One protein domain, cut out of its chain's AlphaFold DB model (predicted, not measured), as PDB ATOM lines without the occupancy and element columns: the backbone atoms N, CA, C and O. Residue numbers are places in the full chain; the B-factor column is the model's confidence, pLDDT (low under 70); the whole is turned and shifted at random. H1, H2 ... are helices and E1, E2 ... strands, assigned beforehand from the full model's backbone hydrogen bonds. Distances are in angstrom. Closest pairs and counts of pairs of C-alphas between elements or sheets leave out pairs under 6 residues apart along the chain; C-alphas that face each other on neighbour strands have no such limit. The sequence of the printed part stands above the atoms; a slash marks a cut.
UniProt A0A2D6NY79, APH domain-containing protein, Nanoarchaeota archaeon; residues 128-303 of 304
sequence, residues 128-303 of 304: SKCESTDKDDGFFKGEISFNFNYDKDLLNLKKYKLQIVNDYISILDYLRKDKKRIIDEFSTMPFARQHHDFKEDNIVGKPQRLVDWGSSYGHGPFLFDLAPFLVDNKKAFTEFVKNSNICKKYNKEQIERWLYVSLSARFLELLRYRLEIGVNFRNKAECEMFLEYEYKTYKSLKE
ATOM      1  N   SER A 128      68.334  78.861 -55.325       50.69
ATOM      2  CA  SER A 128      68.400  80.069 -54.463       50.69
ATOM      3  C   SER A 128      69.777  80.680 -54.174       50.69
ATOM      4  O   SER A 128      69.850  81.714 -53.524       50.69
ATOM      5  N   LYS A 129      70.873  80.150 -54.719       53.03
ATOM      6  CA  LYS A 129      72.166  80.857 -54.722       53.03
ATOM      7  C   LYS A 129      72.214  82.036 -55.715       53.03
ATOM      8  O   LYS A 129      73.247  82.679 -55.844       53.03
ATOM      9  N   CYS A 130      71.122  82.309 -56.437       48.84
ATOM     10  CA  CYS A 130      71.002  83.425 -57.386       48.84
ATOM     11  C   CYS A 130      70.421  84.722 -56.794       48.84
ATOM     12  O   CYS A 130      70.232  85.684 -57.547       48.84
ATOM     13  N   GLU A 131      70.103  84.771 -55.501       44.41
ATOM     14  CA  GLU A 131      69.582  85.987 -54.875       44.41
ATOM     15  C   GLU A 131      70.740  86.885 -54.437       44.41
ATOM     16  O   GLU A 131      71.544  86.507 -53.592       44.41
ATOM     17  N   SER A 132      70.828  88.074 -55.033       49.84
ATOM     18  CA  SER A 132      71.574  89.181 -54.450       49.84
ATOM     19  C   SER A 132      70.566  90.261 -54.069       49.84
ATOM     20  O   SER A 132      69.598  90.515 -54.795       49.84
ATOM     21  N   THR A 133      70.697  90.751 -52.841       44.69
ATOM     22  CA  THR A 133      69.812  91.742 -52.227       44.69
ATOM     23  C   THR A 133      70.168  93.139 -52.721       44.69
ATOM     24  O   THR A 133      71.334  93.398 -52.995       44.69
ATOM     25  N   ASP A 134      69.212  94.068 -52.689       42.00
ATOM     26  CA  ASP A 134      69.399  95.497 -53.013       42.00
ATOM     27  C   ASP A 134      70.510  96.203 -52.178       42.00
ATOM     28  O   ASP A 134      70.860  97.347 -52.429       42.00
ATOM     29  N   LYS A 135      71.125  95.523 -51.194       43.59
ATOM     30  CA  LYS A 135      72.323  95.989 -50.467       43.59
ATOM     31  C   LYS A 135      73.614  96.022 -51.307       43.59
ATOM     32  O   LYS A 135      74.623  96.524 -50.811       43.59
ATOM     33  N   ASP A 136      73.596  95.541 -52.551       50.69
ATOM     34  CA  ASP A 136      74.737  95.632 -53.475       50.69
ATOM     35  C   ASP A 136      75.026  97.075 -53.949       50.69
ATOM     36  O   ASP A 136      76.096  97.332 -54.498       50.69
ATOM     37  N   ASP A 137      74.138  98.045 -53.694       46.44
ATOM     38  CA  ASP A 137      74.344  99.459 -54.054       46.44
ATOM     39  C   ASP A 137      75.670 100.016 -53.505       46.44
ATOM     40  O   ASP A 137      76.377 100.760 -54.188       46.44
ATOM     41  N   GLY A 138      76.065  99.609 -52.291       48.41
ATOM     42  CA  GLY A 138      77.349  99.991 -51.694       48.41
ATOM     43  C   GLY A 138      78.557  99.339 -52.374       48.41
ATOM     44  O   GLY A 138      79.609  99.971 -52.488       48.41
ATOM     45  N   PHE A 139      78.397  98.107 -52.869       62.12
ATOM     46  CA  PHE A 139      79.430  97.385 -53.612       62.12
ATOM     47  C   PHE A 139      79.684  98.061 -54.962       62.12
ATOM     48  O   PHE A 139      80.821  98.433 -55.247       62.12
ATOM     49  N   PHE A 140      78.632  98.340 -55.739       75.81
ATOM     50  CA  PHE A 140      78.773  98.994 -57.043       75.81
ATOM     51  C   PHE A 140      79.213 100.454 -56.926       75.81
ATOM     52  O   PHE A 140      80.072 100.881 -57.698       75.81
ATOM     53  N   LYS A 141      78.702 101.205 -55.938       81.12
ATOM     54  CA  LYS A 141      79.137 102.585 -55.666       81.12
ATOM     55  C   LYS A 141      80.611 102.650 -55.270       81.12
ATOM     56  O   LYS A 141      81.348 103.504 -55.770       81.12
ATOM     57  N   GLY A 142      81.043 101.754 -54.383       82.56
ATOM     58  CA  GLY A 142      82.441 101.634 -53.975       82.56
ATOM     59  C   GLY A 142      83.342 101.236 -55.141       82.56
ATOM     60  O   GLY A 142      84.370 101.875 -55.365       82.56
ATOM     61  N   GLU A 143      82.929 100.240 -55.924       83.44
ATOM     62  CA  GLU A 143      83.689  99.725 -57.061       83.44
ATOM     63  C   GLU A 143      83.872 100.775 -58.159       83.44
ATOM     64  O   GLU A 143      85.004 101.052 -58.557       83.44
ATOM     65  N   ILE A 144      82.796 101.420 -58.620       88.44
ATOM     66  CA  ILE A 144      82.916 102.444 -59.665       88.44
ATOM     67  C   ILE A 144      83.720 103.652 -59.169       88.44
ATOM     68  O   ILE A 144      84.572 104.156 -59.901       88.44
ATOM     69  N   SER A 145      83.536 104.071 -57.910       89.06
ATOM     70  CA  SER A 145      84.331 105.143 -57.296       89.06
ATOM     71  C   SER A 145      85.824 104.810 -57.252       89.06
ATOM     72  O   SER A 145      86.654 105.670 -57.565       89.06
ATOM     73  N   PHE A 146      86.160 103.562 -56.910       87.12
ATOM     74  CA  PHE A 146      87.528 103.054 -56.914       87.12
ATOM     75  C   PHE A 146      88.115 103.019 -58.330       87.12
ATOM     76  O   PHE A 146      89.241 103.472 -58.533       87.12
ATOM     77  N   ASN A 147      87.349 102.563 -59.325       88.69
ATOM     78  CA  ASN A 147      87.834 102.421 -60.702       88.69
ATOM     79  C   ASN A 147      88.222 103.772 -61.347       88.69
ATOM     80  O   ASN A 147      89.117 103.812 -62.186       88.69
ATOM     81  N   PHE A 148      87.635 104.899 -60.919       90.19
ATOM     82  CA  PHE A 148      88.062 106.247 -61.349       90.19
ATOM     83  C   PHE A 148      89.509 106.608 -60.975       90.19
ATOM     84  O   PHE A 148      90.100 107.522 -61.564       90.19
ATOM     85  N   ASN A 149      90.069 105.921 -59.980       84.31
ATOM     86  CA  ASN A 149      91.422 106.153 -59.487       84.31
ATOM     87  C   ASN A 149      92.445 105.208 -60.146       84.31
ATOM     88  O   ASN A 149      93.604 105.193 -59.746       84.31
ATOM     89  N   TYR A 150      92.032 104.407 -61.133       78.94
ATOM     90  CA  TYR A 150      92.868 103.385 -61.763       78.94
ATOM     91  C   TYR A 150      93.425 103.860 -63.116       78.94
ATOM     92  O   TYR A 150      93.140 103.300 -64.171       78.94
ATOM     93  N   ASP A 151      94.223 104.930 -63.092       82.12
ATOM     94  CA  ASP A 151      94.976 105.406 -64.263       82.12
ATOM     95  C   ASP A 151      96.378 104.796 -64.367       82.12
ATOM     96  O   ASP A 151      96.975 104.848 -65.441       82.12
ATOM     97  N   LYS A 152      96.892 104.178 -63.296       83.31
ATOM     98  CA  LYS A 152      98.243 103.596 -63.243       83.31
ATOM     99  C   LYS A 152      98.561 102.682 -64.433       83.31
ATOM    100  O   LYS A 152      99.629 102.812 -65.025       83.31
ATOM    101  N   ASP A 153      97.636 101.811 -64.834       82.94
ATOM    102  CA  ASP A 153      97.895 100.848 -65.908       82.94
ATOM    103  C   ASP A 153      97.935 101.548 -67.254       82.94
ATOM    104  O   ASP A 153      98.818 101.286 -68.064       82.94
ATOM    105  N   LEU A 154      97.052 102.523 -67.456       85.62
ATOM    106  CA  LEU A 154      97.067 103.368 -68.638       85.62
ATOM    107  C   LEU A 154      98.342 104.225 -68.708       85.62
ATOM    108  O   LEU A 154      98.948 104.352 -69.772       85.62
ATOM    109  N   LEU A 155      98.799 104.768 -67.577       86.44
ATOM    110  CA  LEU A 155     100.050 105.520 -67.476       86.44
ATOM    111  C   LEU A 155     101.268 104.638 -67.782       86.44
ATOM    112  O   LEU A 155     102.163 105.082 -68.501       86.44
ATOM    113  N   ASN A 156     101.274 103.378 -67.341       87.00
ATOM    114  CA  ASN A 156     102.328 102.408 -67.663       87.00
ATOM    115  C   ASN A 156     102.447 102.147 -69.174       87.00
ATOM    116  O   ASN A 156     103.536 101.840 -69.666       87.00
ATOM    117  N   LEU A 157     101.361 102.305 -69.938       88.81
ATOM    118  CA  LEU A 157     101.373 102.153 -71.396       88.81
ATOM    119  C   LEU A 157     102.003 103.348 -72.127       88.81
ATOM    120  O   LEU A 157     102.361 103.205 -73.299       88.81
ATOM    121  N   LYS A 158     102.249 104.489 -71.461       89.12
ATOM    122  CA  LYS A 158     102.961 105.637 -72.066       89.12
ATOM    123  C   LYS A 158     104.351 105.269 -72.583       89.12
ATOM    124  O   LYS A 158     104.820 105.891 -73.536       89.12
ATOM    125  N   LYS A 159     104.979 104.216 -72.038       89.88
ATOM    126  CA  LYS A 159     106.257 103.665 -72.531       89.88
ATOM    127  C   LYS A 159     106.232 103.328 -74.028       89.88
ATOM    128  O   LYS A 159     107.259 103.427 -74.692       89.88
ATOM    129  N   TYR A 160     105.065 102.981 -74.576       91.06
ATOM    130  CA  TYR A 160     104.897 102.658 -75.995       91.06
ATOM    131  C   TYR A 160     104.772 103.893 -76.907       91.06
ATOM    132  O   TYR A 160     104.828 103.741 -78.129       91.06
ATOM    133  N   LYS A 161     104.641 105.106 -76.339       93.62
ATOM    134  CA  LYS A 161     104.518 106.389 -77.064       93.62
ATOM    135  C   LYS A 161     103.429 106.357 -78.149       93.62
ATOM    136  O   LYS A 161     103.680 106.699 -79.301       93.62
ATOM    137  N   LEU A 162     102.238 105.879 -77.789       94.56
ATOM    138  CA  LEU A 162     101.088 105.772 -78.688       94.56
ATOM    139  C   LEU A 162     100.099 106.918 -78.437       94.56
ATOM    140  O   LEU A 162      99.741 107.160 -77.285       94.56
ATOM    141  N   GLN A 163      99.606 107.567 -79.500       95.56
ATOM    142  CA  GLN A 163      98.590 108.625 -79.380       95.56
ATOM    143  C   GLN A 163      97.306 108.104 -78.727       95.56
ATOM    144  O   GLN A 163      96.738 108.775 -77.870       95.56
ATOM    145  N   ILE A 164      96.923 106.862 -79.037       94.75
ATOM    146  CA  ILE A 164      95.726 106.236 -78.474       94.75
ATOM    147  C   ILE A 164      95.753 106.212 -76.938       94.75
ATOM    148  O   ILE A 164      94.729 106.430 -76.307       94.75
ATOM    149  N   VAL A 165      96.920 106.057 -76.297       93.12
ATOM    150  CA  VAL A 165      97.030 106.112 -74.826       93.12
ATOM    151  C   VAL A 165      96.617 107.490 -74.298       93.12
ATOM    152  O   VAL A 165      95.881 107.573 -73.315       93.12
ATOM    153  N   ASN A 166      97.028 108.571 -74.967       93.25
ATOM    154  CA  ASN A 166      96.623 109.932 -74.603       93.25
ATOM    155  C   ASN A 166      95.121 110.152 -74.820       93.25
ATOM    156  O   ASN A 166      94.480 110.828 -74.014       93.25
ATOM    157  N   ASP A 167      94.543 109.545 -75.855       94.69
ATOM    158  CA  ASP A 167      93.106 109.636 -76.121       94.69
ATOM    159  C   ASP A 167      92.285 108.981 -74.996       94.69
ATOM    160  O   ASP A 167      91.306 109.565 -74.524       94.69
ATOM    161  N   TYR A 168      92.720 107.822 -74.486       93.94
ATOM    162  CA  TYR A 168      92.118 107.179 -73.308       93.94
ATOM    163  C   TYR A 168      92.262 108.025 -72.038       93.94
ATOM    164  O   TYR A 168      91.300 108.142 -71.279       93.94
ATOM    165  N   ILE A 169      93.428 108.639 -71.806       92.56
ATOM    166  CA  ILE A 169      93.633 109.541 -70.656       92.56
ATOM    167  C   ILE A 169      92.654 110.710 -70.753       92.56
ATOM    168  O   ILE A 169      91.979 111.043 -69.785       92.56
ATOM    169  N   SER A 170      92.497 111.268 -71.951       93.94
ATOM    170  CA  SER A 170      91.563 112.358 -72.196       93.94
ATOM    171  C   SER A 170      90.099 111.961 -71.951       93.94
ATOM    172  O   SER A 170      89.335 112.783 -71.445       93.94
ATOM    173  N   ILE A 171      89.694 110.722 -72.270       95.50
ATOM    174  CA  ILE A 171      88.372 110.198 -71.880       95.50
ATOM    175  C   ILE A 171      88.262 110.147 -70.355       95.50
ATOM    176  O   ILE A 171      87.290 110.657 -69.802       95.50
ATOM    177  N   LEU A 172      89.245 109.565 -69.662       94.44
ATOM    178  CA  LEU A 172      89.212 109.445 -68.204       94.44
ATOM    179  C   LEU A 172      89.106 110.815 -67.519       94.44
ATOM    180  O   LEU A 172      88.280 110.990 -66.624       94.44
ATOM    181  N   ASP A 173      89.885 111.796 -67.968       93.56
ATOM    182  CA  ASP A 173      89.849 113.160 -67.438       93.56
ATOM    183  C   ASP A 173      88.512 113.854 -67.715       93.56
ATOM    184  O   ASP A 173      88.009 114.580 -66.858       93.56
ATOM    185  N   TYR A 174      87.895 113.604 -68.874       95.00
ATOM    186  CA  TYR A 174      86.536 114.069 -69.155       95.00
ATOM    187  C   TYR A 174      85.528 113.471 -68.165       95.00
ATOM    188  O   TYR A 174      84.795 114.218 -67.521       95.00
ATOM    189  N   LEU A 175      85.548 112.148 -67.966       95.44
ATOM    190  CA  LEU A 175      84.644 111.470 -67.030       95.44
ATOM    191  C   LEU A 175      84.844 111.942 -65.582       95.44
ATOM    192  O   LEU A 175      83.881 112.039 -64.824       95.44
ATOM    193  N   ARG A 176      86.081 112.260 -65.179       94.62
ATOM    194  CA  ARG A 176      86.396 112.754 -63.827       94.62
ATOM    195  C   ARG A 176      85.694 114.070 -63.496       94.62
ATOM    196  O   ARG A 176      85.334 114.261 -62.334       94.62
ATOM    197  N   LYS A 177      85.441 114.934 -64.487       94.44
ATOM    198  CA  LYS A 177      84.697 116.195 -64.293       94.44
ATOM    199  C   LYS A 177      83.273 115.960 -63.794       94.44
ATOM    200  O   LYS A 177      82.735 116.805 -63.089       94.44
ATOM    201  N   ASP A 178      82.700 114.803 -64.111       93.50
ATOM    202  CA  ASP A 178      81.326 114.434 -63.776       93.50
ATOM    203  C   ASP A 178      81.248 113.168 -62.903       93.50
ATOM    204  O   ASP A 178      80.235 112.465 -62.833       93.50
ATOM    205  N   LYS A 179      82.351 112.867 -62.203       95.12
ATOM    206  CA  LYS A 179      82.534 111.652 -61.399       95.12
ATOM    207  C   LYS A 179      81.360 111.405 -60.454       95.12
ATOM    208  O   LYS A 179      80.844 110.294 -60.399       95.12
ATOM    209  N   LYS A 180      80.931 112.432 -59.711       94.25
ATOM    210  CA  LYS A 180      79.863 112.298 -58.709       94.25
ATOM    211  C   LYS A 180      78.549 111.839 -59.343       94.25
ATOM    212  O   LYS A 180      77.969 110.867 -58.871       94.25
ATOM    213  N   ARG A 181      78.122 112.483 -60.435       94.06
ATOM    214  CA  ARG A 181      76.877 112.136 -61.129       94.06
ATOM    215  C   ARG A 181      76.942 110.738 -61.728       94.06
ATOM    216  O   ARG A 181      75.999 109.979 -61.554       94.06
ATOM    217  N   ILE A 182      78.053 110.377 -62.374       95.38
ATOM    218  CA  ILE A 182      78.248 109.034 -62.943       95.38
ATOM    219  C   ILE A 182      78.114 107.968 -61.852       95.38
ATOM    220  O   ILE A 182      77.388 106.995 -62.036       95.38
ATOM    221  N   ILE A 183      78.778 108.157 -60.707       92.81
ATOM    222  CA  ILE A 183      78.701 107.225 -59.575       92.81
ATOM    223  C   ILE A 183      77.259 107.114 -59.066       92.81
ATOM    224  O   ILE A 183      76.753 106.003 -58.901       92.81
ATOM    225  N   ASP A 184      76.598 108.245 -58.815       91.06
ATOM    226  CA  ASP A 184      75.255 108.263 -58.236       91.06
ATOM    227  C   ASP A 184      74.216 107.672 -59.205       91.06
ATOM    228  O   ASP A 184      73.428 106.817 -58.805       91.06
ATOM    229  N   GLU A 185      74.251 108.026 -60.492       92.56
ATOM    230  CA  GLU A 185      73.353 107.457 -61.505       92.56
ATOM    231  C   GLU A 185      73.608 105.966 -61.753       92.56
ATOM    232  O   GLU A 185      72.654 105.213 -61.946       92.56
ATOM    233  N   PHE A 186      74.867 105.510 -61.739       92.19
ATOM    234  CA  PHE A 186      75.188 104.092 -61.927       92.19
ATOM    235  C   PHE A 186      74.651 103.255 -60.770       92.19
ATOM    236  O   PHE A 186      74.038 102.214 -60.985       92.19
ATOM    237  N   SER A 187      74.855 103.748 -59.547       86.75
ATOM    238  CA  SER A 187      74.518 103.028 -58.316       86.75
ATOM    239  C   SER A 187      73.025 103.055 -57.993       86.75
ATOM    240  O   SER A 187      72.579 102.273 -57.169       86.75
ATOM    241  N   THR A 188      72.250 103.948 -58.616       84.94
ATOM    242  CA  THR A 188      70.793 104.070 -58.404       84.94
ATOM    243  C   THR A 188      69.964 103.589 -59.596       84.94
ATOM    244  O   THR A 188      68.731 103.590 -59.554       84.94
ATOM    245  N   MET A 189      70.619 103.165 -60.680       90.88
ATOM    246  CA  MET A 189      69.958 102.563 -61.833       90.88
ATOM    247  C   MET A 189      69.241 101.268 -61.428       90.88
ATOM    248  O   MET A 189      69.782 100.518 -60.627       90.88
ATOM    249  N   PRO A 190      68.081 100.917 -62.016       91.56
ATOM    250  CA  PRO A 190      67.427  99.642 -61.738       91.56
ATOM    251  C   PRO A 190      68.331  98.429 -61.989       91.56
ATOM    252  O   PRO A 190      69.028  98.346 -63.004       91.56
ATOM    253  N   PHE A 191      68.247  97.444 -61.096       88.44
ATOM    254  CA  PHE A 191      69.083  96.251 -61.156       88.44
ATOM    255  C   PHE A 191      68.417  95.138 -61.968       88.44
ATOM    256  O   PHE A 191      67.198  94.935 -61.942       88.44
ATOM    257  N   ALA A 192      69.233  94.377 -62.686       89.81
ATOM    258  CA  ALA A 192      68.826  93.152 -63.358       89.81
ATOM    259  C   ALA A 192      69.955  92.128 -63.335       89.81
ATOM    260  O   ALA A 192      71.129  92.483 -63.213       89.81
ATOM    261  N   ARG A 193      69.603  90.848 -63.494       88.38
ATOM    262  CA  ARG A 193      70.595  89.781 -63.648       88.38
ATOM    263  C   ARG A 193      71.500  90.083 -64.849       88.38
ATOM    264  O   ARG A 193      70.997  90.400 -65.928       88.38
ATOM    265  N   GLN A 194      72.808  89.957 -64.655       89.12
ATOM    266  CA  GLN A 194      73.821  90.163 -65.692       89.12
ATOM    267  C   GLN A 194      74.523  88.838 -66.036       89.12
ATOM    268  O   GLN A 194      74.536  87.885 -65.250       89.12
ATOM    269  N   HIS A 195      75.113  88.783 -67.220       92.19
ATOM    270  CA  HIS A 195      76.176  87.863 -67.600       92.19
ATOM    271  C   HIS A 195      77.500  88.208 -66.901       92.19
ATOM    272  O   HIS A 195      78.236  87.285 -66.561       92.19
ATOM    273  N   HIS A 196      77.790  89.504 -66.687       87.12
ATOM    274  CA  HIS A 196      79.037  90.075 -66.122       87.12
ATOM    275  C   HIS A 196      80.313  89.825 -66.936       87.12
ATOM    276  O   HIS A 196      81.394  90.265 -66.571       87.12
ATOM    277  N   ASP A 197      80.193  89.124 -68.056       87.25
ATOM    278  CA  ASP A 197      81.272  88.937 -69.028       87.25
ATOM    279  C   ASP A 197      80.683  88.961 -70.442       87.25
ATOM    280  O   ASP A 197      80.939  88.097 -71.279       87.25
ATOM    281  N   PHE A 198      79.764  89.902 -70.678       92.00
ATOM    282  CA  PHE A 198      79.124  90.065 -71.976       92.00
ATOM    283  C   PHE A 198      80.117  90.731 -72.935       92.00
ATOM    284  O   PHE A 198      80.245  91.953 -72.997       92.00
ATOM    285  N   LYS A 199      80.838  89.902 -73.686       89.94
ATOM    286  CA  LYS A 199      81.843  90.300 -74.677       89.94
ATOM    287  C   LYS A 199      81.787  89.386 -75.898       89.94
ATOM    288  O   LYS A 199      81.091  88.374 -75.921       89.94
ATOM    289  N   GLU A 200      82.459  89.797 -76.959       91.81
ATOM    290  CA  GLU A 200      82.310  89.238 -78.299       91.81
ATOM    291  C   GLU A 200      82.730  87.763 -78.400       91.81
ATOM    292  O   GLU A 200      82.078  86.978 -79.088       91.81
ATOM    293  N   ASP A 201      83.756  87.359 -77.658       88.69
ATOM    294  CA  ASP A 201      84.199  85.970 -77.508       88.69
ATOM    295  C   ASP A 201      83.222  85.101 -76.701       88.69
ATOM    296  O   ASP A 201      83.223  83.885 -76.862       88.69
ATOM    297  N   ASN A 202      82.284  85.683 -75.957       92.31
ATOM    298  CA  ASN A 202      81.198  84.936 -75.313       92.31
ATOM    299  C   ASN A 202      79.915  84.880 -76.160       92.31
ATOM    300  O   ASN A 202      78.898  84.343 -75.719       92.31
ATOM    301  N   ILE A 203      79.948  85.380 -77.402       94.94
ATOM    302  CA  ILE A 203      78.828  85.339 -78.353       94.94
ATOM    303  C   ILE A 203      79.192  84.438 -79.534       94.94
ATOM    304  O   ILE A 203      80.112  84.743 -80.290       94.94
ATOM    305  N   VAL A 204      78.443  83.351 -79.742       92.06
ATOM    306  CA  VAL A 204      78.778  82.313 -80.735       92.06
ATOM    307  C   VAL A 204      77.670  82.039 -81.749       92.06
ATOM    308  O   VAL A 204      76.481  82.021 -81.415       92.06
ATOM    309  N   GLY A 205      78.091  81.742 -82.982       89.50
ATOM    310  CA  GLY A 205      77.272  81.136 -84.034       89.50
ATOM    311  C   GLY A 205      76.197  82.027 -84.656       89.50
ATOM    312  O   GLY A 205      76.134  83.234 -84.427       89.50
ATOM    313  N   LYS A 206      75.347  81.398 -85.479       88.75
ATOM    314  CA  LYS A 206      74.145  81.989 -86.083       88.75
ATOM    315  C   LYS A 206      73.005  80.959 -86.084       88.75
ATOM    316  O   LYS A 206      73.198  79.875 -86.630       88.75
ATOM    317  N   PRO A 207      71.828  81.259 -85.503       91.50
ATOM    318  CA  PRO A 207      71.517  82.460 -84.718       91.50
ATOM    319  C   PRO A 207      72.375  82.547 -83.446       91.50
ATOM    320  O   PRO A 207      72.583  81.524 -82.792       91.50
ATOM    321  N   GLN A 208      72.803  83.752 -83.063       95.06
ATOM    322  CA  GLN A 208      73.762  83.969 -81.971       95.06
ATOM    323  C   GLN A 208      73.258  83.451 -80.610       95.06
ATOM    324  O   GLN A 208      72.053  83.476 -80.312       95.06
ATOM    325  N   ARG A 209      74.187  82.969 -79.778       95.12
ATOM    326  CA  ARG A 209      73.969  82.519 -78.389       95.12
ATOM    327  C   ARG A 209      75.075  83.030 -77.472       95.12
ATOM    328  O   ARG A 209      76.178  83.277 -77.942       95.12
ATOM    329  N   LEU A 210      74.768  83.131 -76.180       94.50
ATOM    330  CA  LEU A 210      75.733  83.439 -75.127       94.50
ATOM    331  C   LEU A 210      76.278  82.168 -74.483       94.50
ATOM    332  O   LEU A 210      75.514  81.250 -74.155       94.50
ATOM    333  N   VAL A 211      77.584  82.151 -74.264       91.81
ATOM    334  CA  VAL A 211      78.333  81.093 -73.580       91.81
ATOM    335  C   VAL A 211      79.146  81.683 -72.430       91.81
ATOM    336  O   VAL A 211      79.231  82.890 -72.292       91.81
ATOM    337  N   ASP A 212      79.739  80.805 -71.624       88.56
ATOM    338  CA  ASP A 212      80.579  81.160 -70.477       88.56
ATOM    339  C   ASP A 212      79.870  81.968 -69.380       88.56
ATOM    340  O   ASP A 212      80.197  83.101 -69.039       88.56
ATOM    341  N   TRP A 213      78.894  81.317 -68.752       90.12
ATOM    342  CA  TRP A 213      78.097  81.903 -67.671       90.12
ATOM    343  C   TRP A 213      78.780  81.803 -66.301       90.12
ATOM    344  O   TRP A 213      78.143  82.021 -65.267       90.12
ATOM    345  N   GLY A 214      80.077  81.475 -66.286       83.94
ATOM    346  CA  GLY A 214      80.905  81.378 -65.087       83.94
ATOM    347  C   GLY A 214      81.010  82.683 -64.316       83.94
ATOM    348  O   GLY A 214      81.222  82.643 -63.106       83.94
ATOM    349  N   SER A 215      80.776  83.811 -64.986       81.50
ATOM    350  CA  SER A 215      80.780  85.131 -64.365       81.50
ATOM    351  C   SER A 215      79.398  85.616 -63.922       81.50
ATOM    352  O   SER A 215      79.267  86.671 -63.318       81.50
ATOM    353  N   SER A 216      78.322  84.868 -64.171       81.12
ATOM    354  CA  SER A 216      76.965  85.356 -63.902       81.12
ATOM    355  C   SER A 216      76.587  85.203 -62.422       81.12
ATOM    356  O   SER A 216      75.712  84.409 -62.075       81.12
ATOM    357  N   TYR A 217      77.266  85.922 -61.523       67.62
ATOM    358  CA  TYR A 217      77.116  85.780 -60.067       67.62
ATOM    359  C   TYR A 217      75.882  86.511 -59.524       67.62
ATOM    360  O   TYR A 217      75.149  85.955 -58.705       67.62
ATOM    361  N   GLY A 218      75.604  87.722 -60.012       75.69
ATOM    362  CA  GLY A 218      74.694  88.649 -59.329       75.69
ATOM    363  C   GLY A 218      73.806  89.493 -60.235       75.69
ATOM    364  O   GLY A 218      73.858  89.405 -61.467       75.69
ATOM    365  N   HIS A 219      72.968  90.306 -59.600       84.00
ATOM    366  CA  HIS A 219      72.317  91.439 -60.253       84.00
ATOM    367  C   HIS A 219      73.268  92.642 -60.251       84.00
ATOM    368  O   HIS A 219      74.204  92.698 -59.465       84.00
ATOM    369  N   GLY A 220      73.036  93.578 -61.158       85.94
ATOM    370  CA  GLY A 220      73.745  94.852 -61.225       85.94
ATOM    371  C   GLY A 220      72.975  95.831 -62.109       85.94
ATOM    372  O   GLY A 220      71.905  95.459 -62.620       85.94
ATOM    373  N   PRO A 221      73.502  97.047 -62.332       92.31
ATOM    374  CA  PRO A 221      72.875  98.049 -63.190       92.31
ATOM    375  C   PRO A 221      72.508  97.463 -64.556       92.31
ATOM    376  O   PRO A 221      73.350  96.912 -65.265       92.31
ATOM    377  N   PHE A 222      71.223  97.516 -64.919       94.12
ATOM    378  CA  PHE A 222      70.678  96.633 -65.959       94.12
ATOM    379  C   PHE A 222      71.286  96.820 -67.360       94.12
ATOM    380  O   PHE A 222      71.211  95.900 -68.177       94.12
ATOM    381  N   LEU A 223      71.873  97.983 -67.650       96.62
ATOM    382  CA  LEU A 223      72.508  98.293 -68.932       96.62
ATOM    383  C   LEU A 223      74.002  97.958 -68.987       96.62
ATOM    384  O   LEU A 223      74.572  98.036 -70.075       96.62
ATOM    385  N   PHE A 224      74.626  97.573 -67.872       94.75
ATOM    386  CA  PHE A 224      76.077  97.416 -67.762       94.75
ATOM    387  C   PHE A 224      76.670  96.486 -68.832       94.75
ATOM    388  O   PHE A 224      77.501  96.928 -69.624       94.75
ATOM    389  N   ASP A 225      76.183  95.245 -68.935       94.44
ATOM    390  CA  ASP A 225      76.658  94.270 -69.930       94.44
ATOM    391  C   ASP A 225      76.466  94.732 -71.379       94.44
ATOM    392  O   ASP A 225      77.277  94.458 -72.264       94.44
ATOM    393  N   LEU A 226      75.348  95.408 -71.644       96.38
ATOM    394  CA  LEU A 226      74.922  95.722 -73.002       96.38
ATOM    395  C   LEU A 226      75.471  97.052 -73.508       96.38
ATOM    396  O   LEU A 226      75.499  97.254 -74.722       96.38
ATOM    397  N   ALA A 227      75.908  97.957 -72.633       96.88
ATOM    398  CA  ALA A 227      76.284  99.313 -73.021       96.88
ATOM    399  C   ALA A 227      77.271  99.380 -74.210       96.88
ATOM    400  O   ALA A 227      76.971 100.105 -75.168       96.88
ATOM    401  N   PRO A 228      78.350  98.563 -74.260       95.88
ATOM    402  CA  PRO A 228      79.279  98.532 -75.396       95.88
ATOM    403  C   PRO A 228      78.633  98.131 -76.733       95.88
ATOM    404  O   PRO A 228      79.127  98.478 -77.804       95.88
ATOM    405  N   PHE A 229      77.525  97.392 -76.688       96.75
ATOM    406  CA  PHE A 229      76.801  96.895 -77.858       96.75
ATOM    407  C   PHE A 229      75.667  97.821 -78.300       96.75
ATOM    408  O   PHE A 229      75.194  97.696 -79.432       96.75
ATOM    409  N   LEU A 230      75.218  98.732 -77.430       97.06
ATOM    410  CA  LEU A 230      74.064  99.598 -77.677       97.06
ATOM    411  C   LEU A 230      74.443 101.038 -78.053       97.06
ATOM    412  O   LEU A 230      73.729 101.621 -78.867       97.06
ATOM    413  N   VAL A 231      75.536 101.601 -77.512       94.31
ATOM    414  CA  VAL A 231      75.846 103.052 -77.595       94.31
ATOM    415  C   VAL A 231      75.821 103.635 -79.014       94.31
ATOM    416  O   VAL A 231      75.296 104.732 -79.211       94.31
ATOM    417  N   ASP A 232      76.293 102.859 -79.989       91.06
ATOM    418  CA  ASP A 232      76.392 103.234 -81.405       91.06
ATOM    419  C   ASP A 232      75.509 102.361 -82.312       91.06
ATOM    420  O   ASP A 232      75.669 102.330 -83.535       91.06
ATOM    421  N   ASN A 233      74.596 101.588 -81.727       94.94
ATOM    422  CA  ASN A 233      73.745 100.654 -82.451       94.94
ATOM    423  C   ASN A 233      72.278 100.976 -82.183       94.94
ATOM    424  O   ASN A 233      71.593 100.300 -81.413       94.94
ATOM    425  N   LYS A 234      71.771 102.013 -82.863       94.31
ATOM    426  CA  LYS A 234      70.396 102.512 -82.697       94.31
ATOM    427  C   LYS A 234      69.345 101.407 -82.838       94.31
ATOM    428  O   LYS A 234      68.359 101.403 -82.102       94.31
ATOM    429  N   LYS A 235      69.559 100.455 -83.754       96.69
ATOM    430  CA  LYS A 235      68.646  99.324 -83.968       96.69
ATOM    431  C   LYS A 235      68.615  98.395 -82.753       96.69
ATOM    432  O   LYS A 235      67.533  98.085 -82.263       96.69
ATOM    433  N   ALA A 236      69.780  97.981 -82.254       97.19
ATOM    434  CA  ALA A 236      69.875  97.157 -81.051       97.19
ATOM    435  C   ALA A 236      69.316  97.886 -79.822       97.19
ATOM    436  O   ALA A 236      68.517  97.306 -79.089       97.19
ATOM    437  N   PHE A 237      69.665  99.162 -79.637       97.50
ATOM    438  CA  PHE A 237      69.181  99.982 -78.525       97.50
ATOM    439  C   PHE A 237      67.654 100.087 -78.515       97.50
ATOM    440  O   PHE A 237      67.019  99.762 -77.516       97.50
ATOM    441  N   THR A 238      67.055 100.440 -79.655       97.50
ATOM    442  CA  THR A 238      65.593 100.547 -79.798       97.50
ATOM    443  C   THR A 238      64.901  99.231 -79.443       97.50
ATOM    444  O   THR A 238      63.888  99.209 -78.744       97.50
ATOM    445  N   GLU A 239      65.462  98.113 -79.897       97.88
ATOM    446  CA  GLU A 239      64.884  96.795 -79.654       97.88
ATOM    447  C   GLU A 239      65.056  96.339 -78.207       97.88
ATOM    448  O   GLU A 239      64.142  95.728 -77.653       97.88
ATOM    449  N   PHE A 240      66.167  96.680 -77.558       98.19
ATOM    450  CA  PHE A 240      66.327  96.455 -76.127       98.19
ATOM    451  C   PHE A 240      65.286  97.242 -75.321       98.19
ATOM    452  O   PHE A 240      64.539  96.649 -74.541       98.19
ATOM    453  N   VAL A 241      65.168  98.550 -75.577       98.00
ATOM    454  CA  VAL A 241      64.223  99.446 -74.888       98.00
ATOM    455  C   VAL A 241      62.784  98.955 -75.033       98.00
ATOM    456  O   VAL A 241      62.068  98.846 -74.039       98.00
ATOM    457  N   LYS A 242      62.373  98.562 -76.245       97.69
ATOM    458  CA  LYS A 242      61.028  98.025 -76.513       97.69
ATOM    459  C   LYS A 242      60.721  96.749 -75.719       97.69
ATOM    460  O   LYS A 242      59.574  96.516 -75.334       97.69
ATOM    461  N   ASN A 243      61.728  95.902 -75.499       97.88
ATOM    462  CA  ASN A 243      61.554  94.579 -74.896       97.88
ATOM    463  C   ASN A 243      61.903  94.529 -73.398       97.88
ATOM    464  O   ASN A 243      61.601  93.524 -72.759       97.88
ATOM    465  N   SER A 244      62.486  95.579 -72.820       98.00
ATOM    466  CA  SER A 244      62.826  95.652 -71.395       98.00
ATOM    467  C   SER A 244      61.657  96.183 -70.562       98.00
ATOM    468  O   SER A 244      61.148  97.279 -70.795       98.00
ATOM    469  N   ASN A 245      61.233  95.426 -69.548       96.94
ATOM    470  CA  ASN A 245      60.203  95.869 -68.604       96.94
ATOM    471  C   ASN A 245      60.709  96.972 -67.668       96.94
ATOM    472  O   ASN A 245      59.897  97.727 -67.139       96.94
ATOM    473  N   ILE A 246      62.026  97.073 -67.468       95.81
ATOM    474  CA  ILE A 246      62.638  98.190 -66.744       95.81
ATOM    475  C   ILE A 246      62.475  99.466 -67.567       95.81
ATOM    476  O   ILE A 246      61.902 100.428 -67.066       95.81
ATOM    477  N   CYS A 247      62.896  99.458 -68.838       97.69
ATOM    478  CA  CYS A 247      62.851 100.640 -69.705       97.69
ATOM    479  C   CYS A 247      61.445 101.235 -69.834       97.69
ATOM    480  O   CYS A 247      61.302 102.448 -69.845       97.69
ATOM    481  N   LYS A 248      60.397 100.405 -69.873       96.62
ATOM    482  CA  LYS A 248      59.000 100.871 -69.976       96.62
ATOM    483  C   LYS A 248      58.542 101.779 -68.827       96.62
ATOM    484  O   LYS A 248      57.498 102.406 -68.951       96.62
ATOM    485  N   LYS A 249      59.279 101.822 -67.713       96.44
ATOM    486  CA  LYS A 249      58.960 102.637 -66.532       96.44
ATOM    487  C   LYS A 249      59.619 104.015 -66.542       96.44
ATOM    488  O   LYS A 249      59.355 104.805 -65.645       96.44
ATOM    489  N   TYR A 250      60.491 104.287 -67.510       96.75
ATOM    490  CA  TYR A 250      61.310 105.494 -67.541       96.75
ATOM    491  C   TYR A 250      61.245 106.151 -68.915       96.75
ATOM    492  O   TYR A 250      60.984 105.502 -69.928       96.75
ATOM    493  N   ASN A 251      61.478 107.462 -68.953       96.50
ATOM    494  CA  ASN A 251      61.528 108.190 -70.211       96.50
ATOM    495  C   ASN A 251      62.831 107.892 -70.978       96.50
ATOM    496  O   ASN A 251      63.809 107.374 -70.436       96.50
ATOM    497  N   LYS A 252      62.827 108.223 -72.273       95.12
ATOM    498  CA  LYS A 252      63.944 107.949 -73.181       95.12
ATOM    499  C   LYS A 252      65.247 108.618 -72.728       95.12
ATOM    500  O   LYS A 252      66.288 107.974 -72.760       95.12
ATOM    501  N   GLU A 253      65.172 109.867 -72.280       95.75
ATOM    502  CA  GLU A 253      66.336 110.655 -71.867       95.75
ATOM    503  C   GLU A 253      67.055 110.018 -70.667       95.75
ATOM    504  O   GLU A 253      68.273 109.855 -70.682       95.75
ATOM    505  N   GLN A 254      66.300 109.549 -69.666       96.06
ATOM    506  CA  GLN A 254      66.844 108.822 -68.516       96.06
ATOM    507  C   GLN A 254      67.545 107.526 -68.940       96.06
ATOM    508  O   GLN A 254      68.611 107.199 -68.423       96.06
ATOM    509  N   ILE A 255      66.968 106.788 -69.892       97.50
ATOM    510  CA  ILE A 255      67.560 105.543 -70.399       97.50
ATOM    511  C   ILE A 255      68.851 105.833 -71.175       97.50
ATOM    512  O   ILE A 255      69.820 105.087 -71.049       97.50
ATOM    513  N   GLU A 256      68.884 106.902 -71.971       95.81
ATOM    514  CA  GLU A 256      70.080 107.321 -72.710       95.81
ATOM    515  C   GLU A 256      71.196 107.785 -71.763       95.81
ATOM    516  O   GLU A 256      72.349 107.391 -71.956       95.81
ATOM    517  N   ARG A 257      70.861 108.513 -70.688       95.25
ATOM    518  CA  ARG A 257      71.812 108.836 -69.611       95.25
ATOM    519  C   ARG A 257      72.367 107.583 -68.938       95.25
ATOM    520  O   ARG A 257      73.578 107.440 -68.807       95.25
ATOM    521  N   TRP A 258      71.513 106.624 -68.591       96.88
ATOM    522  CA  TRP A 258      71.957 105.357 -68.007       96.88
ATOM    523  C   TRP A 258      72.819 104.517 -68.948       96.88
ATOM    524  O   TRP A 258      73.738 103.835 -68.493       96.88
ATOM    525  N   LEU A 259      72.563 104.573 -70.255       97.50
ATOM    526  CA  LEU A 259      73.422 103.937 -71.248       97.50
ATOM    527  C   LEU A 259      74.813 104.578 -71.262       97.50
ATOM    528  O   LEU A 259      75.806 103.853 -71.275       97.50
ATOM    529  N   TYR A 260      74.881 105.911 -71.223       96.50
ATOM    530  CA  TYR A 260      76.142 106.643 -71.111       96.50
ATOM    531  C   TYR A 260      76.899 106.253 -69.836       96.50
ATOM    532  O   TYR A 260      78.034 105.794 -69.911       96.50
ATOM    533  N   VAL A 261      76.241 106.326 -68.679       96.06
ATOM    534  CA  VAL A 261      76.837 106.006 -67.375       96.06
ATOM    535  C   VAL A 261      77.309 104.547 -67.302       96.06
ATOM    536  O   VAL A 261      78.403 104.270 -66.810       96.06
ATOM    537  N   SER A 262      76.538 103.607 -67.856       96.69
ATOM    538  CA  SER A 262      76.954 102.202 -67.965       96.69
ATOM    539  C   SER A 262      78.175 102.034 -68.868       96.69
ATOM    540  O   SER A 262      79.064 101.247 -68.553       96.69
ATOM    541  N   LEU A 263      78.257 102.780 -69.973       97.06
ATOM    542  CA  LEU A 263      79.426 102.757 -70.845       97.06
ATOM    543  C   LEU A 263      80.664 103.335 -70.147       97.06
ATOM    544  O   LEU A 263      81.744 102.760 -70.279       97.06
ATOM    545  N   SER A 264      80.514 104.411 -69.369       96.88
ATOM    546  CA  SER A 264      81.582 104.955 -68.521       96.88
ATOM    547  C   SER A 264      82.069 103.911 -67.516       96.88
ATOM    548  O   SER A 264      83.271 103.709 -67.379       96.88
ATOM    549  N   ALA A 265      81.159 103.185 -66.862       94.75
ATOM    550  CA  ALA A 265      81.524 102.114 -65.937       94.75
ATOM    551  C   ALA A 265      82.307 100.984 -66.636       94.75
ATOM    552  O   ALA A 265      83.332 100.544 -66.119       94.75
ATOM    553  N   ARG A 266      81.891 100.566 -67.843       93.94
ATOM    554  CA  ARG A 266      82.614  99.564 -68.657       93.94
ATOM    555  C   ARG A 266      83.991 100.048 -69.109       93.94
ATOM    556  O   ARG A 266      84.934  99.262 -69.140       93.94
ATOM    557  N   PHE A 267      84.124 101.332 -69.429       95.00
ATOM    558  CA  PHE A 267      85.418 101.944 -69.726       95.00
ATOM    559  C   PHE A 267      86.356 101.876 -68.517       95.00
ATOM    560  O   PHE A 267      87.498 101.447 -68.641       95.00
ATOM    561  N   LEU A 268      85.869 102.242 -67.331       93.56
ATOM    562  CA  LEU A 268      86.656 102.191 -66.097       93.56
ATOM    563  C   LEU A 268      87.039 100.748 -65.713       93.56
ATOM    564  O   LEU A 268      88.163 100.501 -65.283       93.56
ATOM    565  N   GLU A 269      86.142  99.780 -65.918       89.44
ATOM    566  CA  GLU A 269      86.426  98.349 -65.737       89.44
ATOM    567  C   GLU A 269      87.485  97.838 -66.731       89.44
ATOM    568  O   GLU A 269      88.368  97.070 -66.348       89.44
ATOM    569  N   LEU A 270      87.446  98.290 -67.993       89.25
ATOM    570  CA  LEU A 270      88.486  98.003 -68.985       89.25
ATOM    571  C   LEU A 270      89.852  98.496 -68.490       89.25
ATOM    572  O   LEU A 270      90.813  97.725 -68.542       89.25
ATOM    573  N   LEU A 271      89.932  99.744 -68.010       87.00
ATOM    574  CA  LEU A 271      91.178 100.315 -67.488       87.00
ATOM    575  C   LEU A 271      91.715  99.516 -66.305       87.00
ATOM    576  O   LEU A 271      92.917  99.296 -66.221       87.00
ATOM    577  N   ARG A 272      90.829  99.057 -65.419       81.62
ATOM    578  CA  ARG A 272      91.223  98.277 -64.251       81.62
ATOM    579  C   ARG A 272      91.628  96.857 -64.594       81.62
ATOM    580  O   ARG A 272      92.729  96.458 -64.280       81.62
ATOM    581  N   TYR A 273      90.755  96.067 -65.201       78.06
ATOM    582  CA  TYR A 273      90.985  94.624 -65.299       78.06
ATOM    583  C   TYR A 273      91.660  94.220 -66.598       78.06
ATOM    584  O   TYR A 273      92.547  93.368 -66.614       78.06
ATOM    585  N   ARG A 274      91.238  94.805 -67.719       74.06
ATOM    586  CA  ARG A 274      91.705  94.358 -69.033       74.06
ATOM    587  C   ARG A 274      93.030  94.990 -69.414       74.06
ATOM    588  O   ARG A 274      93.821  94.318 -70.069       74.06
ATOM    589  N   LEU A 275      93.295  96.221 -68.978       76.19
ATOM    590  CA  LEU A 275      94.639  96.776 -69.082       76.19
ATOM    591  C   LEU A 275      95.578  96.165 -68.051       76.19
ATOM    592  O   LEU A 275      96.675  95.854 -68.469       76.19
ATOM    593  N   GLU A 276      95.179  95.881 -66.805       68.62
ATOM    594  CA  GLU A 276      96.038  95.168 -65.832       68.62
ATOM    595  C   GLU A 276      96.496  93.798 -66.365       68.62
ATOM    596  O   GLU A 276      97.691  93.500 -66.377       68.62
ATOM    597  N   ILE A 277      95.577  93.000 -66.926       58.47
ATOM    598  CA  ILE A 277      95.915  91.745 -67.628       58.47
ATOM    599  C   ILE A 277      96.761  92.026 -68.888       58.47
ATOM    600  O   ILE A 277      97.665  91.259 -69.227       58.47
ATOM    601  N   GLY A 278      96.474  93.136 -69.572       53.50
ATOM    602  CA  GLY A 278      97.147  93.610 -70.780       53.50
ATOM    603  C   GLY A 278      98.499  94.301 -70.564       53.50
ATOM    604  O   GLY A 278      99.239  94.430 -71.529       53.50
ATOM    605  N   VAL A 279      98.911  94.684 -69.347       54.94
ATOM    606  CA  VAL A 279     100.231  95.311 -69.082       54.94
ATOM    607  C   VAL A 279     101.380  94.389 -69.534       54.94
ATOM    608  O   VAL A 279     102.490  94.853 -69.806       54.94
ATOM    609  N   ASN A 280     101.072  93.107 -69.742       64.31
ATOM    610  CA  ASN A 280     101.913  92.087 -70.358       64.31
ATOM    611  C   ASN A 280     101.854  92.045 -71.903       64.31
ATOM    612  O   ASN A 280     102.121  90.993 -72.489       64.31
ATOM    613  N   PHE A 281     101.510  93.140 -72.595       80.56
ATOM    614  CA  PHE A 281     101.639  93.204 -74.055       80.56
ATOM    615  C   PHE A 281     103.079  92.891 -74.464       80.56
ATOM    616  O   PHE A 281     104.029  93.523 -73.988       80.56
ATOM    617  N   ARG A 282     103.253  91.949 -75.394       83.88
ATOM    618  CA  ARG A 282     104.585  91.493 -75.818       83.88
ATOM    619  C   ARG A 282     105.343  92.586 -76.559       83.88
ATOM    620  O   ARG A 282     106.568  92.607 -76.537       83.88
ATOM    621  N   ASN A 283     104.626  93.480 -77.240       89.00
ATOM    622  CA  ASN A 283     105.211  94.572 -78.009       89.00
ATOM    623  C   ASN A 283     104.222  95.734 -78.219       89.00
ATOM    624  O   ASN A 283     103.043  95.659 -77.873       89.00
ATOM    625  N   LYS A 284     104.734  96.821 -78.813       92.50
ATOM    626  CA  LYS A 284     103.975  98.035 -79.143       92.50
ATOM    627  C   LYS A 284     102.766  97.758 -80.049       92.50
ATOM    628  O   LYS A 284     101.702  98.300 -79.783       92.50
ATOM    629  N   ALA A 285     102.925  96.917 -81.072       92.62
ATOM    630  CA  ALA A 285     101.872  96.640 -82.050       92.62
ATOM    631  C   ALA A 285     100.680  95.890 -81.430       92.62
ATOM    632  O   ALA A 285      99.530  96.180 -81.743       92.62
ATOM    633  N   GLU A 286     100.941  94.956 -80.511       90.12
ATOM    634  CA  GLU A 286      99.889  94.241 -79.778       90.12
ATOM    635  C   GLU A 286      99.081  95.188 -78.878       90.12
ATOM    636  O   GLU A 286      97.851  95.130 -78.870       90.12
ATOM    637  N   CYS A 287      99.770  96.097 -78.181       90.25
ATOM    638  CA  CYS A 287      99.149  97.146 -77.371       90.25
ATOM    639  C   CYS A 287      98.276  98.080 -78.226       90.25
ATOM    640  O   CYS A 287      97.109  98.303 -77.909       90.25
ATOM    641  N   GLU A 288      98.816  98.583 -79.339       93.50
ATOM    642  CA  GLU A 288      98.112  99.483 -80.260       93.50
ATOM    643  C   GLU A 288      96.849  98.833 -80.832       93.50
ATOM    644  O   GLU A 288      95.757  99.381 -80.682       93.50
ATOM    645  N   MET A 289      96.964  97.616 -81.372       91.81
ATOM    646  CA  MET A 289      95.832  96.872 -81.931       91.81
ATOM    647  C   MET A 289      94.712  96.662 -80.901       91.81
ATOM    648  O   MET A 289      93.531  96.812 -81.226       91.81
ATOM    649  N   PHE A 290      95.066  96.319 -79.660       91.00
ATOM    650  CA  PHE A 290      94.093  96.155 -78.582       91.00
ATOM    651  C   PHE A 290      93.401  97.480 -78.232       91.00
ATOM    652  O   PHE A 290      92.168  97.543 -78.173       91.00
ATOM    653  N   LEU A 291      94.175  98.547 -78.012       92.12
ATOM    654  CA  LEU A 291      93.639  99.843 -77.592       92.12
ATOM    655  C   LEU A 291      92.757 100.469 -78.673       92.12
ATOM    656  O   LEU A 291      91.675 100.964 -78.352       92.12
ATOM    657  N   GLU A 292      93.166 100.405 -79.941       93.81
ATOM    658  CA  GLU A 292      92.371 100.894 -81.073       93.81
ATOM    659  C   GLU A 292      91.052 100.135 -81.226       93.81
ATOM    660  O   GLU A 292      90.015 100.729 -81.541       93.81
ATOM    661  N   TYR A 293      91.070  98.818 -81.002       91.12
ATOM    662  CA  TYR A 293      89.866  97.998 -81.049       91.12
ATOM    663  C   TYR A 293      88.830  98.465 -80.024       91.12
ATOM    664  O   TYR A 293      87.672  98.715 -80.374       91.12
ATOM    665  N   GLU A 294      89.244  98.623 -78.768       91.56
ATOM    666  CA  GLU A 294      88.358  99.059 -77.689       91.56
ATOM    667  C   GLU A 294      87.937 100.532 -77.858       91.56
ATOM    668  O   GLU A 294      86.766 100.868 -77.651       91.56
ATOM    669  N   TYR A 295      88.828 101.398 -78.357       92.62
ATOM    670  CA  TYR A 295      88.591 102.842 -78.475       92.62
ATOM    671  C   TYR A 295      87.419 103.169 -79.397       92.62
ATOM    672  O   TYR A 295      86.654 104.095 -79.131       92.62
ATOM    673  N   LYS A 296      87.207 102.357 -80.442       91.31
ATOM    674  CA  LYS A 296      86.053 102.475 -81.350       91.31
ATOM    675  C   LYS A 296      84.712 102.498 -80.617       91.31
ATOM    676  O   LYS A 296      83.764 103.071 -81.144       91.31
ATOM    677  N   THR A 297      84.638 101.875 -79.442       92.12
ATOM    678  CA  THR A 297      83.445 101.852 -78.587       92.12
ATOM    679  C   THR A 297      83.384 103.092 -77.693       92.12
ATOM    680  O   THR A 297      82.343 103.742 -77.595       92.12
ATOM    681  N   TYR A 298      84.503 103.429 -77.048       94.75
ATOM    682  CA  TYR A 298      84.542 104.409 -75.960       94.75
ATOM    683  C   TYR A 298      84.766 105.852 -76.401       94.75
ATOM    684  O   TYR A 298      84.482 106.757 -75.625       94.75
ATOM    685  N   LYS A 299      85.190 106.101 -77.645       93.19
ATOM    686  CA  LYS A 299      85.323 107.466 -78.182       93.19
ATOM    687  C   LYS A 299      84.031 108.290 -78.068       93.19
ATOM    688  O   LYS A 299      84.086 109.489 -77.822       93.19
ATOM    689  N   SER A 300      82.877 107.619 -78.140       89.56
ATOM    690  CA  SER A 300      81.550 108.227 -77.994       89.56
ATOM    691  C   SER A 300      81.321 108.871 -76.620       89.56
ATOM    692  O   SER A 300      80.462 109.738 -76.495       89.56
ATOM    693  N   LEU A 301      82.104 108.503 -75.595       92.62
ATOM    694  CA  LEU A 301      82.028 109.104 -74.261       92.62
ATOM    695  C   LEU A 301      82.462 110.571 -74.231       92.62
ATOM    696  O   LEU A 301      82.114 111.254 -73.277       92.62
ATOM    697  N   LYS A 302      83.211 111.047 -75.235       84.38
ATOM    698  CA  LYS A 302      83.583 112.464 -75.394       84.38
ATOM    699  C   LYS A 302      82.703 113.220 -76.390       84.38
ATOM    700  O   LYS A 302      82.809 114.436 -76.485       84.38
ATOM    701  N   GLU A 303      81.889 112.504 -77.160       74.88
ATOM    702  CA  GLU A 303      81.002 113.068 -78.186       74.88
ATOM    703  C   GLU A 303      79.579 113.320 -77.641       74.88
ATOM    704  O   GLU A 303      78.728 113.826 -78.370       74.88
TER     705      GLU A 303
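This is residues 128 to 303 of the 304 residues of the protein "APH domain-containing protein" of Nanoarchaeota archaeon (UniProt A0A2D6NY79). One long helix, H7, runs through the middle of a body of helices, with H1 and H4 packed on one side of it and H5 and H8 on another, while H2 and H6 lie toward opposite ends of the longest axis. A small hairpin of two strands, E1 and E2, lies near H1 and H4, and the tip of the long loop between them, residues 204 to 209, sticks out free. The printed part has 176 residues, with eight named helices and two named strands in the order H1 H2 H3 H4 E1 E2 H5 H6 H7 H8; it is mostly helix, the sheet E1 - E2 is antiparallel, and the helix packing is part aligned, part crossed. It is compact, with a radius of gyration of the C-alphas of 16.5 A and spans of 47 by 40 by 34 A.

E1, residues 191 to 193, and E2, residues 219 to 221, form an antiparallel hairpin; N 192 and O 220 are 2.9 A apart and N 220 and O 192 3.0 A, within hydrogen-bond range. H1, residues 134 to 147, has its C-alpha of Phe 140 7.7 A from that of Gly 220 in E2, their closest pair. H1 touches H4, residues 179 to 188, at a shallow tilt of 24 degrees, opposite ways; the closest C-alphas, of Lys 141 and Ser 187, are 5.3 A apart. The hub is H7, residues 252 to 278, which touches five helices. With residues 258 to 265 alone it touches H4, only just about perpendicular at 72 degrees, closest at the C-alphas of Ile 182 and Val 261, 5.5 A. It forms a helical hairpin with H8, residues 284 to 302, at a shallow tilt of 17 degrees, closest at the C-alphas of Phe 267 and Tyr 298, 6.8 A. It also touches H1, H5, residues 227 to 230, and H2, residues 152 to 160. H2 and H3, residues 163 to 177, form another helical hairpin, closest at the C-alphas of Lys 158 and Val 165, 6.6 A. H3 touches H8, closest at the C-alphas of Ile 171 and Lys 302, 6.4 A. H6, residues 234 to 243, is near H7 and only just touches H5, only at the corner, with 3 pairs of C-alphas within 8 A. In H4 and H6 every O i to N i+4 pair is within hydrogen-bond range; the counts are 8 of 10 in H1, 2 of 5 in H2 with 5 of 6 O i to N i+3 pairs, 10 of 11 in H3, 21 of 23 in H7 and 11 of 15 in H8, and H5 is too short for such a pair.

H1 begins at C-alpha 134, (69.399, 95.497, -53.013), and is 21.1 A long; H3 is 21.9 A. H7 is 36.2 A long, from C-alpha 252 at (63.944, 107.949, -73.181), with a kink of 29 degrees near residue 270. H8 is 25.3 A, has a kink of 56 degrees near residue 296 and ends at C-alpha 302, (83.583, 112.464, -75.394).

The C-alphas farthest apart, of Ser 128 and Lys 161, are 50.1 A apart. The printed part has no cut, and the link from E1 to E2, 25 residues, is long. The mean pLDDT of the printed part is 87.4; residues 128 to 139, 217 and 276 to 280 are under 70.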